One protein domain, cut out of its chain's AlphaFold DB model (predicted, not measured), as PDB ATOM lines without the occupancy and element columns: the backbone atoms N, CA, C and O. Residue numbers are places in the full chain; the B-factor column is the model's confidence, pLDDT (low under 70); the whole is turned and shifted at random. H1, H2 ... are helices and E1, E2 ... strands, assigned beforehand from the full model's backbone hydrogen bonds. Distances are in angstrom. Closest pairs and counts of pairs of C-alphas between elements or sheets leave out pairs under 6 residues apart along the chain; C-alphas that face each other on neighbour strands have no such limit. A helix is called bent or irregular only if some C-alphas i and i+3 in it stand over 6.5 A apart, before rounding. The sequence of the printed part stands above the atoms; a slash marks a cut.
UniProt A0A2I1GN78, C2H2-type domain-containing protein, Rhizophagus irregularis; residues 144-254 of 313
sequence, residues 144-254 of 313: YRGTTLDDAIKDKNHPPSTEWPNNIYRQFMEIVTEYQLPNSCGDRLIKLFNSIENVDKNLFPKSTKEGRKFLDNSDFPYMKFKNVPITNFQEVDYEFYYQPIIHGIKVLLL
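Overview. This is residues 144 to 254 of the 313 residues of the protein "C2H2-type domain-containing protein" of Rhizophagus irregularis (UniProt A0A2I1GN78). This is a long, loosely built shape with a cluster of three helices, H2, H3 and H4, toward one end and a two-stranded hairpin, E1 and E2, forming the other end. Between these two ends, and off to one side, lie two further helices, H1 and H5, while the loop of residues 195 to 200 sticks out beyond the helix cluster. The printed part has 111 residues, with five named helices and two named strands in the order H1, H2, H3, H4, E1, E2, H5; the small sheet, in the order E1, E2, is antiparallel, and the class is mixed, helices and strands. The whole is loose, with a radius of gyration of the C-alphas of 18.8 A, and elongated, with spans of 64 by 36 by 23 A.

Along the chain. H1 covers residues 149 to 154, beginning with C-alpha 149 at (177.298, 88.162, 136.662). H2 covers residues 167 to 178 and measures 16.3 A from first to last C-alpha; H3, residues 183 to 194, measures 16.1 A. H4 covers residues 208 to 216 and measures 12.2 A. E1, residues 226 to 233, is 20.4 A long and ends with C-alpha 233 at (196.205, 102.579, 103.499). E2 covers residues 236 to 242 and is 19.1 A long. H5, residues 245 to 254, measures 14.4 A and ends with C-alpha 254 at (187.168, 87.095, 139.299).

Arrangement. H4 touches H2 through residues 173 to 176 of H2 alone, about perpendicular at 89 degrees; their closest C-alphas, of Met 173 and Gly 211, are 6.7 A apart. H4 also touches H3, through residues 183 to 187 of H3 alone, with the closest C-alphas, of Asn 183 and Thr 208, 5.2 A apart. Their lines stand at 71 degrees, only just about perpendicular. H2 and H3 are close but not clearly touching, at a shallow tilt of 26 degrees, opposite ways; their closest C-alphas, of Val 176 and Gly 186, are 7.0 A apart. H1 and H5 only just touch, with 3 pairs of C-alphas within 8 A, the closest being those of Ala 152 and Lys 250 at 7.0 A; they run the same way at a steep tilt of 50 degrees. The helix packing is mostly crossed: of the three touching pairs, 0 are at a shallow tilt. E1 and E2 form an antiparallel hairpin with 149 degrees between their directions; N 228 and O 240 are 3.0 A apart and N 238 and O 231 are 2.8 A apart, both within hydrogen-bond range. E1 and H5 are apart, and H2 is apart from both strands. In H1, H2, H3, H4 and H5 every O i to N i+4 pair is within hydrogen-bond range.

Size, cuts and confidence. The two C-alphas farthest apart, those of Glu 197 and Gln 234, are 65.7 A apart. The printed part has no cut. The links H1 to H2 and H3 to H4 are long, with 12 and 13 residues. The mean pLDDT of the printed part, the model's own confidence, is 76.3, and 41 of the printed residues are under 70: residues 144 to 162, 197, 201, 217 to 225 and 244 to 254.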
ATOM      1  N   TYR A 144     177.999  94.396 123.860       55.50
ATOM      2  CA  TYR A 144     177.213  95.151 124.841       55.50
ATOM      3  C   TYR A 144     176.321  94.246 125.704       55.50
ATOM      4  O   TYR A 144     176.141  94.488 126.898       55.50
ATOM      5  N   ARG A 145     175.765  93.176 125.121       52.31
ATOM      6  CA  ARG A 145     174.997  92.132 125.813       52.31
ATOM      7  C   ARG A 145     175.969  91.229 126.564       52.31
ATOM      8  O   ARG A 145     176.410  90.197 126.069       52.31
ATOM      9  N   GLY A 146     176.320  91.645 127.773       51.31
ATOM     10  CA  GLY A 146     177.134  90.838 128.667       51.31
ATOM     11  C   GLY A 146     176.473  89.496 128.991       51.31
ATOM     12  O   GLY A 146     175.267  89.414 129.210       51.31
ATOM     13  N   THR A 147     177.294  88.451 129.112       49.78
ATOM     14  CA  THR A 147     176.972  87.318 129.992       49.78
ATOM     15  C   THR A 147     176.671  87.867 131.394       49.78
ATOM     16  O   THR A 147     177.302  88.848 131.816       49.78
ATOM     17  N   THR A 148     175.681  87.313 132.088       55.56
ATOM     18  CA  THR A 148     175.268  87.794 133.414       55.56
ATOM     19  C   THR A 148     176.409  87.642 134.430       55.56
ATOM     20  O   THR A 148     177.350  86.878 134.214       55.56
ATOM     21  N   LEU A 149     176.354  88.369 135.553       53.81
ATOM     22  CA  LEU A 149     177.298  88.162 136.662       53.81
ATOM     23  C   LEU A 149     177.288  86.692 137.117       53.81
ATOM     24  O   LEU A 149     178.343  86.124 137.388       53.81
ATOM     25  N   ASP A 150     176.111  86.065 137.116       54.12
ATOM     26  CA  ASP A 150     175.950  84.647 137.426       54.12
ATOM     27  C   ASP A 150     176.669  83.742 136.424       54.12
ATOM     28  O   ASP A 150     177.252  82.737 136.828       54.12
ATOM     29  N   ASP A 151     176.662  84.091 135.135       55.91
ATOM     30  CA  ASP A 151     177.425  83.364 134.122       55.91
ATOM     31  C   ASP A 151     178.924  83.498 134.401       55.91
ATOM     32  O   ASP A 151     179.610  82.489 134.465       55.91
ATOM     33  N   ALA A 152     179.427  84.705 134.679       54.88
ATOM     34  CA  ALA A 152     180.843  84.924 134.990       54.88
ATOM     35  C   ALA A 152     181.303  84.174 136.258       54.88
ATOM     36  O   ALA A 152     182.397  83.617 136.287       54.88
ATOM     37  N   ILE A 153     180.462  84.122 137.296       54.56
ATOM     38  CA  ILE A 153     180.753  83.393 138.539       54.56
ATOM     39  C   ILE A 153     180.746  81.876 138.306       54.56
ATOM     40  O   ILE A 153     181.591  81.173 138.859       54.56
ATOM     41  N   LYS A 154     179.814  81.357 137.499       56.44
ATOM     42  CA  LYS A 154     179.733  79.922 137.164       56.44
ATOM     43  C   LYS A 154     180.834  79.473 136.202       56.44
ATOM     44  O   LYS A 154     181.230  78.313 136.246       56.44
ATOM     45  N   ASP A 155     181.331  80.380 135.370       53.47
ATOM     46  CA  ASP A 155     182.362  80.147 134.349       53.47
ATOM     47  C   ASP A 155     183.794  80.320 134.902       53.47
ATOM     48  O   ASP A 155     184.766  80.345 134.150       53.47
ATOM     49  N   LYS A 156     183.941  80.406 136.239       54.34
ATOM     50  CA  LYS A 156     185.221  80.540 136.963       54.34
ATOM     51  C   LYS A 156     186.261  79.471 136.623       54.34
ATOM     52  O   LYS A 156     187.446  79.697 136.855       54.34
ATOM     53  N   ASN A 157     185.826  78.317 136.122       54.03
ATOM     54  CA  ASN A 157     186.672  77.133 136.070       54.03
ATOM     55  C   ASN A 157     187.096  76.733 134.647       54.03
ATOM     56  O   ASN A 157     188.196  76.203 134.507       54.03
ATOM     57  N   HIS A 158     186.294  77.002 133.601       56.34
ATOM     58  CA  HIS A 158     186.605  76.684 132.191       56.34
ATOM     59  C   HIS A 158     185.400  76.984 131.284       56.34
ATOM     60  O   HIS A 158     184.266  76.817 131.735       56.34
ATOM     61  N   PRO A 159     185.615  77.267 129.980       55.41
ATOM     62  CA  PRO A 159     184.521  77.450 129.039       55.41
ATOM     63  C   PRO A 159     183.661  76.180 128.997       55.41
ATOM     64  O   PRO A 159     184.216  75.078 128.853       55.41
ATOM     65  N   PRO A 160     182.321  76.289 129.030       53.44
ATOM     66  CA  PRO A 160     181.423  75.134 129.018       53.44
ATOM     67  C   PRO A 160     181.554  74.255 127.760       53.44
ATOM     68  O   PRO A 160     181.097  73.114 127.765       53.44
ATOM     69  N   SER A 161     182.194  74.753 126.697       57.16
ATOM     70  CA  SER A 161     182.408  74.060 125.421       57.16
ATOM     71  C   SER A 161     183.758  73.345 125.284       57.16
ATOM     72  O   SER A 161     184.066  72.861 124.199       57.16
ATOM     73  N   THR A 162     184.590  73.293 126.330       69.00
ATOM     74  CA  THR A 162     185.901  72.624 126.240       69.00
ATOM     75  C   THR A 162     185.722  71.110 126.136       69.00
ATOM     76  O   THR A 162     185.195  70.473 127.052       69.00
ATOM     77  N   GLU A 163     186.168  70.515 125.028       80.25
ATOM     78  CA  GLU A 163     186.197  69.059 124.856       80.25
ATOM     79  C   GLU A 163     187.331  68.460 125.695       80.25
ATOM     80  O   GLU A 163     188.487  68.371 125.283       80.25
ATOM     81  N   TRP A 164     186.999  68.073 126.925       85.81
ATOM     82  CA  TRP A 164     187.952  67.467 127.846       85.81
ATOM     83  C   TRP A 164     188.363  66.060 127.395       85.81
ATOM     84  O   TRP A 164     187.491  65.264 127.035       85.81
ATOM     85  N   PRO A 165     189.653  65.682 127.516       86.25
ATOM     86  CA  PRO A 165     190.108  64.334 127.173       86.25
ATOM     87  C   PRO A 165     189.364  63.232 127.938       86.25
ATOM     88  O   PRO A 165     189.097  62.164 127.391       86.25
ATOM     89  N   ASN A 166     189.050  63.480 129.214       88.69
ATOM     90  CA  ASN A 166     188.199  62.635 130.048       88.69
ATOM     91  C   ASN A 166     187.731  63.398 131.313       88.69
ATOM     92  O   ASN A 166     188.238  64.474 131.634       88.69
ATOM     93  N   ASN A 167     186.782  62.824 132.061       88.38
ATOM     94  CA  ASN A 167     186.210  63.452 133.263       88.38
ATOM     95  C   ASN A 167     187.178  63.535 134.464       88.38
ATOM     96  O   ASN A 167     187.046  64.420 135.305       88.38
ATOM     97  N   ILE A 168     188.141  62.616 134.577       89.81
ATOM     98  CA  ILE A 168     189.149  62.641 135.652       89.81
ATOM     99  C   ILE A 168     190.153  63.766 135.395       89.81
ATOM    100  O   ILE A 168     190.464  64.522 136.310       89.81
ATOM    101  N   TYR A 169     190.583  63.937 134.145       91.44
ATOM    102  CA  TYR A 169     191.418  65.053 133.710       91.44
ATOM    103  C   TYR A 169     190.769  66.389 134.068       91.44
ATOM    104  O   TYR A 169     191.425  67.247 134.654       91.44
ATOM    105  N   ARG A 170     189.478  66.554 133.743       88.75
ATOM    106  CA  ARG A 170     188.715  67.764 134.071       88.75
ATOM    107  C   ARG A 170     188.733  68.047 135.573       88.75
ATOM    108  O   ARG A 170     189.176  69.115 135.970       88.75
ATOM    109  N   GLN A 171     188.310  67.084 136.392       89.25
ATOM    110  CA  GLN A 171     188.267  67.250 137.851       89.25
ATOM    111  C   GLN A 171     189.649  67.534 138.446       89.25
ATOM    112  O   GLN A 171     189.784  68.360 139.342       89.25
ATOM    113  N   PHE A 172     190.700  66.887 137.936       92.44
ATOM    114  CA  PHE A 172     192.065  67.180 138.362       92.44
ATOM    115  C   PHE A 172     192.454  68.630 138.051       92.44
ATOM    116  O   PHE A 172     193.011  69.309 138.910       92.44
ATOM    117  N   MET A 173     192.142  69.117 136.848       90.81
ATOM    118  CA  MET A 173     192.443  70.495 136.471       90.81
ATOM    119  C   MET A 173     191.604  71.517 137.239       90.81
ATOM    120  O   MET A 173     192.163  72.539 137.615       90.81
ATOM    121  N   GLU A 174     190.336  71.222 137.543       87.50
ATOM    122  CA  GLU A 174     189.489  72.040 138.427       87.50
ATOM    123  C   GLU A 174     190.127  72.201 139.816       87.50
ATOM    124  O   GLU A 174     190.248  73.312 140.316       87.50
ATOM    125  N   ILE A 175     190.637  71.118 140.413       88.00
ATOM    126  CA  ILE A 175     191.343  71.181 141.704       88.00
ATOM    127  C   ILE A 175     192.639  72.001 141.581       88.00
ATOM    128  O   ILE A 175     192.969  72.809 142.452       88.00
ATOM    129  N   VAL A 176     193.402  71.799 140.504       88.62
ATOM    130  CA  VAL A 176     194.660  72.522 140.254       88.62
ATOM    131  C   VAL A 176     194.436  74.029 140.099       88.62
ATOM    132  O   VAL A 176     195.300  74.810 140.514       88.62
ATOM    133  N   THR A 177     193.325  74.444 139.489       82.44
ATOM    134  CA  THR A 177     192.980  75.858 139.309       82.44
ATOM    135  C   THR A 177     192.370  76.455 140.570       82.44
ATOM    136  O   THR A 177     192.857  77.492 141.017       82.44
ATOM    137  N   GLU A 178     191.389  75.790 141.185       82.06
ATOM    138  CA  GLU A 178     190.682  76.263 142.383       82.06
ATOM    139  C   GLU A 178     191.638  76.510 143.554       82.06
ATOM    140  O   GLU A 178     191.601  77.566 144.181       82.06
ATOM    141  N   TYR A 179     192.552  75.570 143.797       84.69
ATOM    142  CA  TYR A 179     193.510  75.653 144.903       84.69
ATOM    143  C   TYR A 179     194.890  76.163 144.481       84.69
ATOM    144  O   TYR A 179     195.838  76.067 145.258       84.69
ATOM    145  N   GLN A 180     195.026  76.662 143.246       82.88
ATOM    146  CA  GLN A 180     196.287  77.173 142.693       82.88
ATOM    147  C   GLN A 180     197.476  76.224 142.933       82.88
ATOM    148  O   GLN A 180     198.579  76.646 143.290       82.88
ATOM    149  N   LEU A 181     197.260  74.917 142.745       89.12
ATOM    150  CA  LEU A 181     198.265  73.917 143.095       89.12
ATOM    151  C   LEU A 181     199.558  74.143 142.296       89.12
ATOM    152  O   LEU A 181     199.520  74.202 141.058       89.12
ATOM    153  N   PRO A 182     200.723  74.217 142.965       92.44
ATOM    154  CA  PRO A 182     201.987  74.360 142.265       92.44
ATOM    155  C   PRO A 182     202.255  73.112 141.421       92.44
ATOM    156  O   PRO A 182     201.932  71.992 141.827       92.44
ATOM    157  N   ASN A 183     202.895  73.297 140.262       92.94
ATOM    158  CA  ASN A 183     203.150  72.204 139.315       92.94
ATOM    159  C   ASN A 183     203.884  71.026 139.973       92.94
ATOM    160  O   ASN A 183     203.543  69.876 139.737       92.94
ATOM    161  N   SER A 184     204.830  71.309 140.874       95.31
ATOM    162  CA  SER A 184     205.563  70.284 141.622       95.31
ATOM    163  C   SER A 184     204.664  69.414 142.510       95.31
ATOM    164  O   SER A 184     204.932  68.222 142.664       95.31
ATOM    165  N   CYS A 185     203.607  69.986 143.094       95.75
ATOM    166  CA  CYS A 185     202.627  69.256 143.894       95.75
ATOM    167  C   CYS A 185     201.697  68.440 142.992       95.75
ATOM    168  O   CYS A 185     201.563  67.230 143.178       95.75
ATOM    169  N   GLY A 186     201.133  69.071 141.959       95.12
ATOM    170  CA  GLY A 186     200.261  68.391 141.005       95.12
ATOM    171  C   GLY A 186     200.958  67.222 140.296       95.12
ATOM    172  O   GLY A 186     200.393  66.136 140.212       95.12
ATOM    173  N   ASP A 187     202.225  67.371 139.905       95.12
ATOM    174  CA  ASP A 187     203.015  66.301 139.286       95.12
ATOM    175  C   ASP A 187     203.286  65.132 140.242       95.12
ATOM    176  O   ASP A 187     203.332  63.974 139.818       95.12
ATOM    177  N   ARG A 188     203.445  65.400 141.546       95.31
ATOM    178  CA  ARG A 188     203.545  64.341 142.563       95.31
ATOM    179  C   ARG A 188     202.225  63.591 142.715       95.31
ATOM    180  O   ARG A 188     202.257  62.366 142.803       95.31
ATOM    181  N   LEU A 189     201.090  64.292 142.695       93.31
ATOM    182  CA  LEU A 189     199.765  63.666 142.723       93.31
ATOM    183  C   LEU A 189     199.538  62.799 141.480       93.31
ATOM    184  O   LEU A 189     199.159  61.639 141.613       93.31
ATOM    185  N   ILE A 190     199.859  63.306 140.286       92.75
ATOM    186  CA  ILE A 190     199.782  62.536 139.034       92.75
ATOM    187  C   ILE A 190     200.623  61.256 139.142       92.75
ATOM    188  O   ILE A 190     200.138  60.168 138.835       92.75
ATOM    189  N   LYS A 191     201.871  61.354 139.624       92.12
ATOM    190  CA  LYS A 191     202.747  60.185 139.837       92.12
ATOM    191  C   LYS A 191     202.165  59.193 140.845       92.12
ATOM    192  O   LYS A 191     202.225  57.993 140.595       92.12
ATOM    193  N   LEU A 192     201.596  59.683 141.949       91.31
ATOM    194  CA  LEU A 192     200.954  58.854 142.967       91.31
ATOM    195  C   LEU A 192     199.794  58.056 142.368       91.31
ATOM    196  O   LEU A 192     199.776  56.834 142.488       91.31
ATOM    197  N   PHE A 193     198.866  58.710 141.670       88.19
ATOM    198  CA  PHE A 193     197.722  58.019 141.073       88.19
ATOM    199  C   PHE A 193     198.134  57.065 139.951       88.19
ATOM    200  O   PHE A 193     197.615  55.955 139.877       88.19
ATOM    201  N   ASN A 194     199.122  57.440 139.136       86.88
ATOM    202  CA  ASN A 194     199.658  56.561 138.095       86.88
ATOM    203  C   ASN A 194     200.414  55.339 138.651       86.88
ATOM    204  O   ASN A 194     200.645  54.387 137.909       86.88
ATOM    205  N   SER A 195     200.820  55.355 139.928       85.56
ATOM    206  CA  SER A 195     201.466  54.213 140.590       85.56
ATOM    207  C   SER A 195     200.484  53.142 141.078       85.56
ATOM    208  O   SER A 195     200.904  52.033 141.402       85.56
ATOM    209  N   ILE A 196     199.185  53.454 141.123       86.12
ATOM    210  CA  ILE A 196     198.146  52.523 141.561       86.12
ATOM    211  C   ILE A 196     197.899  51.493 140.449       86.12
ATOM    212  O   ILE A 196     197.654  51.844 139.292       86.12
ATOM    213  N   GLU A 197     197.940  50.205 140.795       69.31
ATOM    214  CA  GLU A 197     197.604  49.131 139.859       69.31
ATOM    215  C   GLU A 197     196.151  49.282 139.370       69.31
ATOM    216  O   GLU A 197     195.234  49.464 140.172       69.31
ATOM    217  N   ASN A 198     195.938  49.145 138.055       72.00
ATOM    218  CA  ASN A 198     194.649  49.273 137.346       72.00
ATOM    219  C   ASN A 198     194.170  50.700 137.007       72.00
ATOM    220  O   ASN A 198     193.018  50.867 136.612       72.00
ATOM    221  N   VAL A 199     195.026  51.721 137.101       73.50
ATOM    222  CA  VAL A 199     194.719  53.056 136.556       73.50
ATOM    223  C   VAL A 199     195.149  53.132 135.085       73.50
ATOM    224  O   VAL A 199     196.308  52.875 134.751       73.50
ATOM    225  N   ASP A 200     194.221  53.485 134.192       74.25
ATOM    226  CA  ASP A 200     194.525  53.686 132.771       74.25
ATOM    227  C   ASP A 200     195.537  54.826 132.578       74.25
ATOM    228  O   ASP A 200     195.410  55.913 133.142       74.25
ATOM    229  N   LYS A 201     196.536  54.607 131.718       65.81
ATOM    230  CA  LYS A 201     197.715  55.488 131.586       65.81
ATOM    231  C   LYS A 201     197.452  56.893 131.012       65.81
ATOM    232  O   LYS A 201     198.404  57.638 130.825       65.81
ATOM    233  N   ASN A 202     196.200  57.271 130.756       73.19
ATOM    234  CA  ASN A 202     195.824  58.545 130.129       73.19
ATOM    235  C   ASN A 202     194.700  59.290 130.876       73.19
ATOM    236  O   ASN A 202     194.037  60.146 130.290       73.19
ATOM    237  N   LEU A 203     194.443  58.960 132.148       85.50
ATOM    238  CA  LEU A 203     193.405  59.648 132.930       85.50
ATOM    239  C   LEU A 203     193.818  61.071 133.334       85.50
ATOM    240  O   LEU A 203     192.967  61.953 133.403       85.50
ATOM    241  N   PHE A 204     195.114  61.302 133.529       89.56
ATOM    242  CA  PHE A 204     195.681  62.584 133.940       89.56
ATOM    243  C   PHE A 204     196.449  63.259 132.796       89.56
ATOM    244  O   PHE A 204     196.901  62.575 131.870       89.56
ATOM    245  N   PRO A 205     196.650  64.590 132.851       90.00
ATOM    246  CA  PRO A 205     197.637  65.236 131.998       90.00
ATOM    247  C   PRO A 205     199.033  64.652 132.238       90.00
ATOM    248  O   PRO A 205     199.339  64.141 133.315       90.00
ATOM    249  N   LYS A 206     199.910  64.764 131.233       90.56
ATOM    250  CA  LYS A 206     201.308  64.305 131.341       90.56
ATOM    251  C   LYS A 206     202.055  64.989 132.490       90.56
ATOM    252  O   LYS A 206     202.910  64.372 133.118       90.56
ATOM    253  N   SER A 207     201.728  66.252 132.735       93.25
ATOM    254  CA  SER A 207     202.171  67.058 133.868       93.25
ATOM    255  C   SER A 207     201.137  68.144 134.139       93.25
ATOM    256  O   SER A 207     200.323  68.473 133.273       93.25
ATOM    257  N   THR A 208     201.187  68.762 135.310       93.44
ATOM    258  CA  THR A 208     200.365  69.932 135.623       93.44
ATOM    259  C   THR A 208     200.635  71.082 134.649       93.44
ATOM    260  O   THR A 208     199.693  71.756 134.245       93.44
ATOM    261  N   LYS A 209     201.884  71.262 134.184       93.25
ATOM    262  CA  LYS A 209     202.231  72.270 133.160       93.25
ATOM    263  C   LYS A 209     201.491  72.009 131.844       93.25
ATOM    264  O   LYS A 209     200.915  72.932 131.284       93.25
ATOM    265  N   GLU A 210     201.465  70.765 131.368       90.56
ATOM    266  CA  GLU A 210     200.721  70.404 130.152       90.56
ATOM    267  C   GLU A 210     199.204  70.529 130.347       90.56
ATOM    268  O   GLU A 210     198.498  70.978 129.448       90.56
ATOM    269  N   GLY A 211     198.708  70.208 131.546       89.62
ATOM    270  CA  GLY A 211     197.322  70.452 131.938       89.62
ATOM    271  C   GLY A 211     196.928  71.928 131.863       89.62
ATOM    272  O   GLY A 211     195.873  72.259 131.329       89.62
ATOM    273  N   ARG A 212     197.796  72.823 132.346       88.12
ATOM    274  CA  ARG A 212     197.601  74.278 132.265       88.12
ATOM    275  C   ARG A 212     197.674  74.780 130.826       88.12
ATOM    276  O   ARG A 212     196.755  75.461 130.409       88.12
ATOM    277  N   LYS A 213     198.645  74.332 130.024       87.75
ATOM    278  CA  LYS A 213     198.688  74.661 128.586       87.75
ATOM    279  C   LYS A 213     197.409  74.261 127.851       87.75
ATOM    280  O   LYS A 213     196.987  74.955 126.936       87.75
ATOM    281  N   PHE A 214     196.798  73.136 128.222       86.06
ATOM    282  CA  PHE A 214     195.504  72.738 127.669       86.06
ATOM    283  C   PHE A 214     194.403  73.753 128.012       86.06
ATOM    284  O   PHE A 214     193.618  74.103 127.135       86.06
ATOM    285  N   LEU A 215     194.367  74.250 129.253       80.12
ATOM    286  CA  LEU A 215     193.451  75.320 129.658       80.12
ATOM    287  C   LEU A 215     193.758  76.639 128.945       80.12
ATOM    288  O   LEU A 215     192.842  77.269 128.439       80.12
ATOM    289  N   ASP A 216     195.028  77.023 128.845       71.94
ATOM    290  CA  ASP A 216     195.452  78.276 128.208       71.94
ATOM    291  C   ASP A 216     195.128  78.288 126.704       71.94
ATOM    292  O   ASP A 216     194.751  79.314 126.146       71.94
ATOM    293  N   ASN A 217     195.230  77.126 126.053       69.06
ATOM    294  CA  ASN A 217     194.830  76.928 124.659       69.06
ATOM    295  C   ASN A 217     193.317  76.724 124.491       69.06
ATOM    296  O   ASN A 217     192.836  76.645 123.359       69.06
ATOM    297  N   SER A 218     192.570  76.560 125.586       66.00
ATOM    298  CA  SER A 218     191.121  76.444 125.507       66.00
ATOM    299  C   SER A 218     190.547  77.814 125.182       66.00
ATOM    300  O   SER A 218     190.806  78.811 125.851       66.00
ATOM    301  N   ASP A 219     189.747  77.858 124.126       56.69
ATOM    302  CA  ASP A 219     189.078  79.067 123.684       56.69
ATOM    303  C   ASP A 219     188.050  79.511 124.733       56.69
ATOM    304  O   ASP A 219     186.909  79.054 124.730       56.69
ATOM    305  N   PHE A 220     188.428  80.434 125.616       56.88
ATOM    306  CA  PHE A 220     187.477  81.160 126.452       56.88
ATOM    307  C   PHE A 220     186.736  82.164 125.573       56.88
ATOM    308  O   PHE A 220     187.315  83.190 125.212       56.88
ATOM    309  N   PRO A 221     185.460  81.925 125.210       53.06
ATOM    310  CA  PRO A 221     184.748  82.776 124.260       53.06
ATOM    311  C   PRO A 221     184.652  84.234 124.735       53.06
ATOM    312  O   PRO A 221     184.482  85.130 123.914       53.06
ATOM    313  N   TYR A 222     184.819  84.474 126.038       54.50
ATOM    314  CA  TYR A 222     184.764  85.779 126.689       54.50
ATOM    315  C   TYR A 222     186.132  86.472 126.887       54.50
ATOM    316  O   TYR A 222     186.162  87.644 127.254       54.50
ATOM    317  N   MET A 223     187.263  85.796 126.644       55.66
ATOM    318  CA  MET A 223     188.609  86.412 126.629       55.66
ATOM    319  C   MET A 223     189.146  86.627 125.207       55.66
ATOM    320  O   MET A 223     190.265  87.104 125.032       55.66
ATOM    321  N   LYS A 224     188.360  86.297 124.176       60.94
ATOM    322  CA  LYS A 224     188.774  86.476 122.785       60.94
ATOM    323  C   LYS A 224     188.852  87.956 122.443       60.94
ATOM    324  O   LYS A 224     187.842  88.661 122.418       60.94
ATOM    325  N   PHE A 225     190.061  88.395 122.130       69.00
ATOM    326  CA  PHE A 225     190.260  89.637 121.415       69.00
ATOM    327  C   PHE A 225     189.584  89.563 120.044       69.00
ATOM    328  O   PHE A 225     189.515  88.506 119.409       69.00
ATOM    329  N   LYS A 226     189.079  90.706 119.602       74.94
ATOM    330  CA  LYS A 226     188.395  90.880 118.330       74.94
ATOM    331  C   LYS A 226     189.248  91.736 117.415       74.94
ATOM    332  O   LYS A 226     189.840  92.708 117.870       74.94
ATOM    333  N   ASN A 227     189.258  91.361 116.140       82.31
ATOM    334  CA  ASN A 227     189.797  92.164 115.052       82.31
ATOM    335  C   ASN A 227     188.644  92.740 114.239       82.31
ATOM    336  O   ASN A 227     187.750  91.998 113.826       82.31
ATOM    337  N   VAL A 228     188.673  94.047 114.001       82.75
ATOM    338  CA  VAL A 228     187.730  94.727 113.104       82.75
ATOM    339  C   VAL A 228     188.525  95.613 112.151       82.75
ATOM    340  O   VAL A 228     189.271  96.463 112.630       82.75
ATOM    341  N   PRO A 229     188.411  95.458 110.823       81.81
ATOM    342  CA  PRO A 229     189.089  96.350 109.889       81.81
ATOM    343  C   PRO A 229     188.575  97.780 110.079       81.81
ATOM    344  O   PRO A 229     187.370  98.003 110.153       81.81
ATOM    345  N   ILE A 230     189.491  98.743 110.167       83.00
ATOM    346  CA  ILE A 230     189.170 100.156 110.411       83.00
ATOM    347  C   ILE A 230     189.462 100.995 109.172       83.00
ATOM    348  O   ILE A 230     188.689 101.869 108.777       83.00
ATOM    349  N   THR A 231     190.614 100.769 108.542       84.81
ATOM    350  CA  THR A 231     191.049 101.611 107.432       84.81
ATOM    351  C   THR A 231     191.918 100.855 106.438       84.81
ATOM    352  O   THR A 231     192.562  99.879 106.806       84.81
ATOM    353  N   ASN A 232     191.945 101.309 105.186       87.12
ATOM    354  CA  ASN A 232     192.884 100.825 104.180       87.12
ATOM    355  C   ASN A 232     193.870 101.946 103.847       87.12
ATOM    356  O   ASN A 232     193.469 103.060 103.507       87.12
ATOM    357  N   PHE A 233     195.165 101.654 103.924       83.62
ATOM    358  CA  PHE A 233     196.205 102.579 103.499       83.62
ATOM    359  C   PHE A 233     197.233 101.845 102.645       83.62
ATOM    360  O   PHE A 233     197.828 100.866 103.087       83.62
ATOM    361  N   GLN A 234     197.454 102.341 101.424       86.94
ATOM    362  CA  GLN A 234     198.375 101.743 100.448       86.94
ATOM    363  C   GLN A 234     198.071 100.264 100.153       86.94
ATOM    364  O   GLN A 234     198.985  99.447 100.108       86.94
ATOM    365  N   GLU A 235     196.791  99.927  99.955       86.31
ATOM    366  CA  GLU A 235     196.334  98.552  99.685       86.31
ATOM    367  C   GLU A 235     196.566  97.576 100.856       86.31
ATOM    368  O   GLU A 235     196.424  96.367 100.687       86.31
ATOM    369  N   VAL A 236     196.865  98.090 102.054       86.06
ATOM    370  CA  VAL A 236     196.963  97.313 103.294       86.06
ATOM    371  C   VAL A 236     195.801  97.674 104.210       86.06
ATOM    372  O   VAL A 236     195.606  98.847 104.539       86.06
ATOM    373  N   ASP A 237     195.047  96.661 104.632       88.50
ATOM    374  CA  ASP A 237     193.997  96.805 105.637       88.50
ATOM    375  C   ASP A 237     194.611  96.849 107.039       88.50
ATOM    376  O   ASP A 237     195.442  96.017 107.406       88.50
ATOM    377  N   TYR A 238     194.196  97.838 107.823       81.81
ATOM    378  CA  TYR A 238     194.565  98.004 109.222       81.81
ATOM    379  C   TYR A 238     193.380  97.608 110.097       81.81
ATOM    380  O   TYR A 238     192.269  98.124 109.935       81.81
ATOM    381  N   GLU A 239     193.634  96.703 111.038       87.44
ATOM    382  CA  GLU A 239     192.635  96.131 111.940       87.44
ATOM    383  C   GLU A 239     192.732  96.737 113.348       87.44
ATOM    384  O   GLU A 239     193.818  97.034 113.850       87.44
ATOM    385  N   PHE A 240     191.582  96.901 114.002       81.44
ATOM    386  CA  PHE A 240     191.458  97.208 115.418       81.44
ATOM    387  C   PHE A 240     191.477  95.918 116.213       81.44
ATOM    388  O   PHE A 240     190.517  95.151 116.139       81.44
ATOM    389  N   TYR A 241     192.523  95.711 117.004       80.94
ATOM    390  CA  TYR A 241     192.586  94.609 117.954       80.94
ATOM    391  C   TYR A 241     192.133  95.090 119.332       80.94
ATOM    392  O   TYR A 241     192.804  95.921 119.946       80.94
ATOM    393  N   TYR A 242     190.995  94.598 119.822       75.81
ATOM    394  CA  TYR A 242     190.445  95.027 121.111       75.81
ATOM    395  C   TYR A 242     189.812  93.885 121.906       75.81
ATOM    396  O   TYR A 242     189.380  92.871 121.357       75.81
ATOM    397  N   GLN A 243     189.718  94.080 123.220       71.31
ATOM    398  CA  GLN A 243     188.925  93.253 124.124       71.31
ATOM    399  C   GLN A 243     187.798  94.121 124.708       71.31
ATOM    400  O   GLN A 243     188.080  95.233 125.160       71.31
ATOM    401  N   PRO A 244     186.524  93.680 124.715       69.38
ATOM    402  CA  PRO A 244     185.449  94.537 125.209       69.38
ATOM    403  C   PRO A 244     185.598  94.805 126.717       69.38
ATOM    404  O   PRO A 244     185.830  93.877 127.490       69.38
ATOM    405  N   ILE A 245     185.424  96.062 127.144       65.31
ATOM    406  CA  ILE A 245     185.684  96.546 128.521       65.31
ATOM    407  C   ILE A 245     184.920  95.744 129.582       65.31
ATOM    408  O   ILE A 245     185.469  95.430 130.636       65.31
ATOM    409  N   ILE A 246     183.679  95.350 129.285       62.25
ATOM    410  CA  ILE A 246     182.856  94.501 130.160       62.25
ATOM    411  C   ILE A 246     183.590  93.200 130.524       62.25
ATOM    412  O   ILE A 246     183.469  92.716 131.646       62.25
ATOM    413  N   HIS A 247     184.389  92.646 129.611       60.41
ATOM    414  CA  HIS A 247     185.194  91.453 129.863       60.41
ATOM    415  C   HIS A 247     186.408  91.751 130.744       60.41
ATOM    416  O   HIS A 247     186.685  90.980 131.657       60.41
ATOM    417  N   GLY A 248     187.079  92.890 130.545       60.84
ATOM    418  CA  GLY A 248     188.162  93.335 131.430       60.84
ATOM    419  C   GLY A 248     187.687  93.534 132.874       60.84
ATOM    420  O   GLY A 248     188.307  93.026 133.805       60.84
ATOM    421  N   ILE A 249     186.528  94.175 133.062       66.25
ATOM    422  CA  ILE A 249     185.895  94.342 134.380       66.25
ATOM    423  C   ILE A 249     185.597  92.976 135.016       66.25
ATOM    424  O   ILE A 249     185.846  92.780 136.200       66.25
ATOM    425  N   LYS A 250     185.117  92.001 134.236       63.09
ATOM    426  CA  LYS A 250     184.864  90.637 134.729       63.09
ATOM    427  C   LYS A 250     186.136  89.926 135.181       63.09
ATOM    428  O   LYS A 250     186.119  89.322 136.246       63.09
ATOM    429  N   VAL A 251     187.227  90.010 134.415       62.56
ATOM    430  CA  VAL A 251     188.524  89.419 134.799       62.56
ATOM    431  C   VAL A 251     188.997  89.980 136.137       62.56
ATOM    432  O   VAL A 251     189.378  89.209 137.014       62.56
ATOM    433  N   LEU A 252     188.881  91.297 136.329       65.69
ATOM    434  CA  LEU A 252     189.205  91.944 137.601       65.69
ATOM    435  C   LEU A 252     188.316  91.427 138.743       65.69
ATOM    436  O   LEU A 252     188.828  91.070 139.800       65.69
ATOM    437  N   LEU A 253     187.005  91.298 138.509       61.53
ATOM    438  CA  LEU A 253     186.049  90.792 139.500       61.53
ATOM    439  C   LEU A 253     186.193  89.292 139.817       61.53
ATOM    440  O   LEU A 253     185.645  88.824 140.814       61.53
ATOM    441  N   LEU A 254     186.904  88.509 139.007       59.47
ATOM    442  CA  LEU A 254     187.168  87.095 139.299       59.47
ATOM    443  C   LEU A 254     188.312  86.908 140.304       59.47
ATOM    444  O   LEU A 254     188.381  85.863 140.959       59.47
TER     445      LEU A 254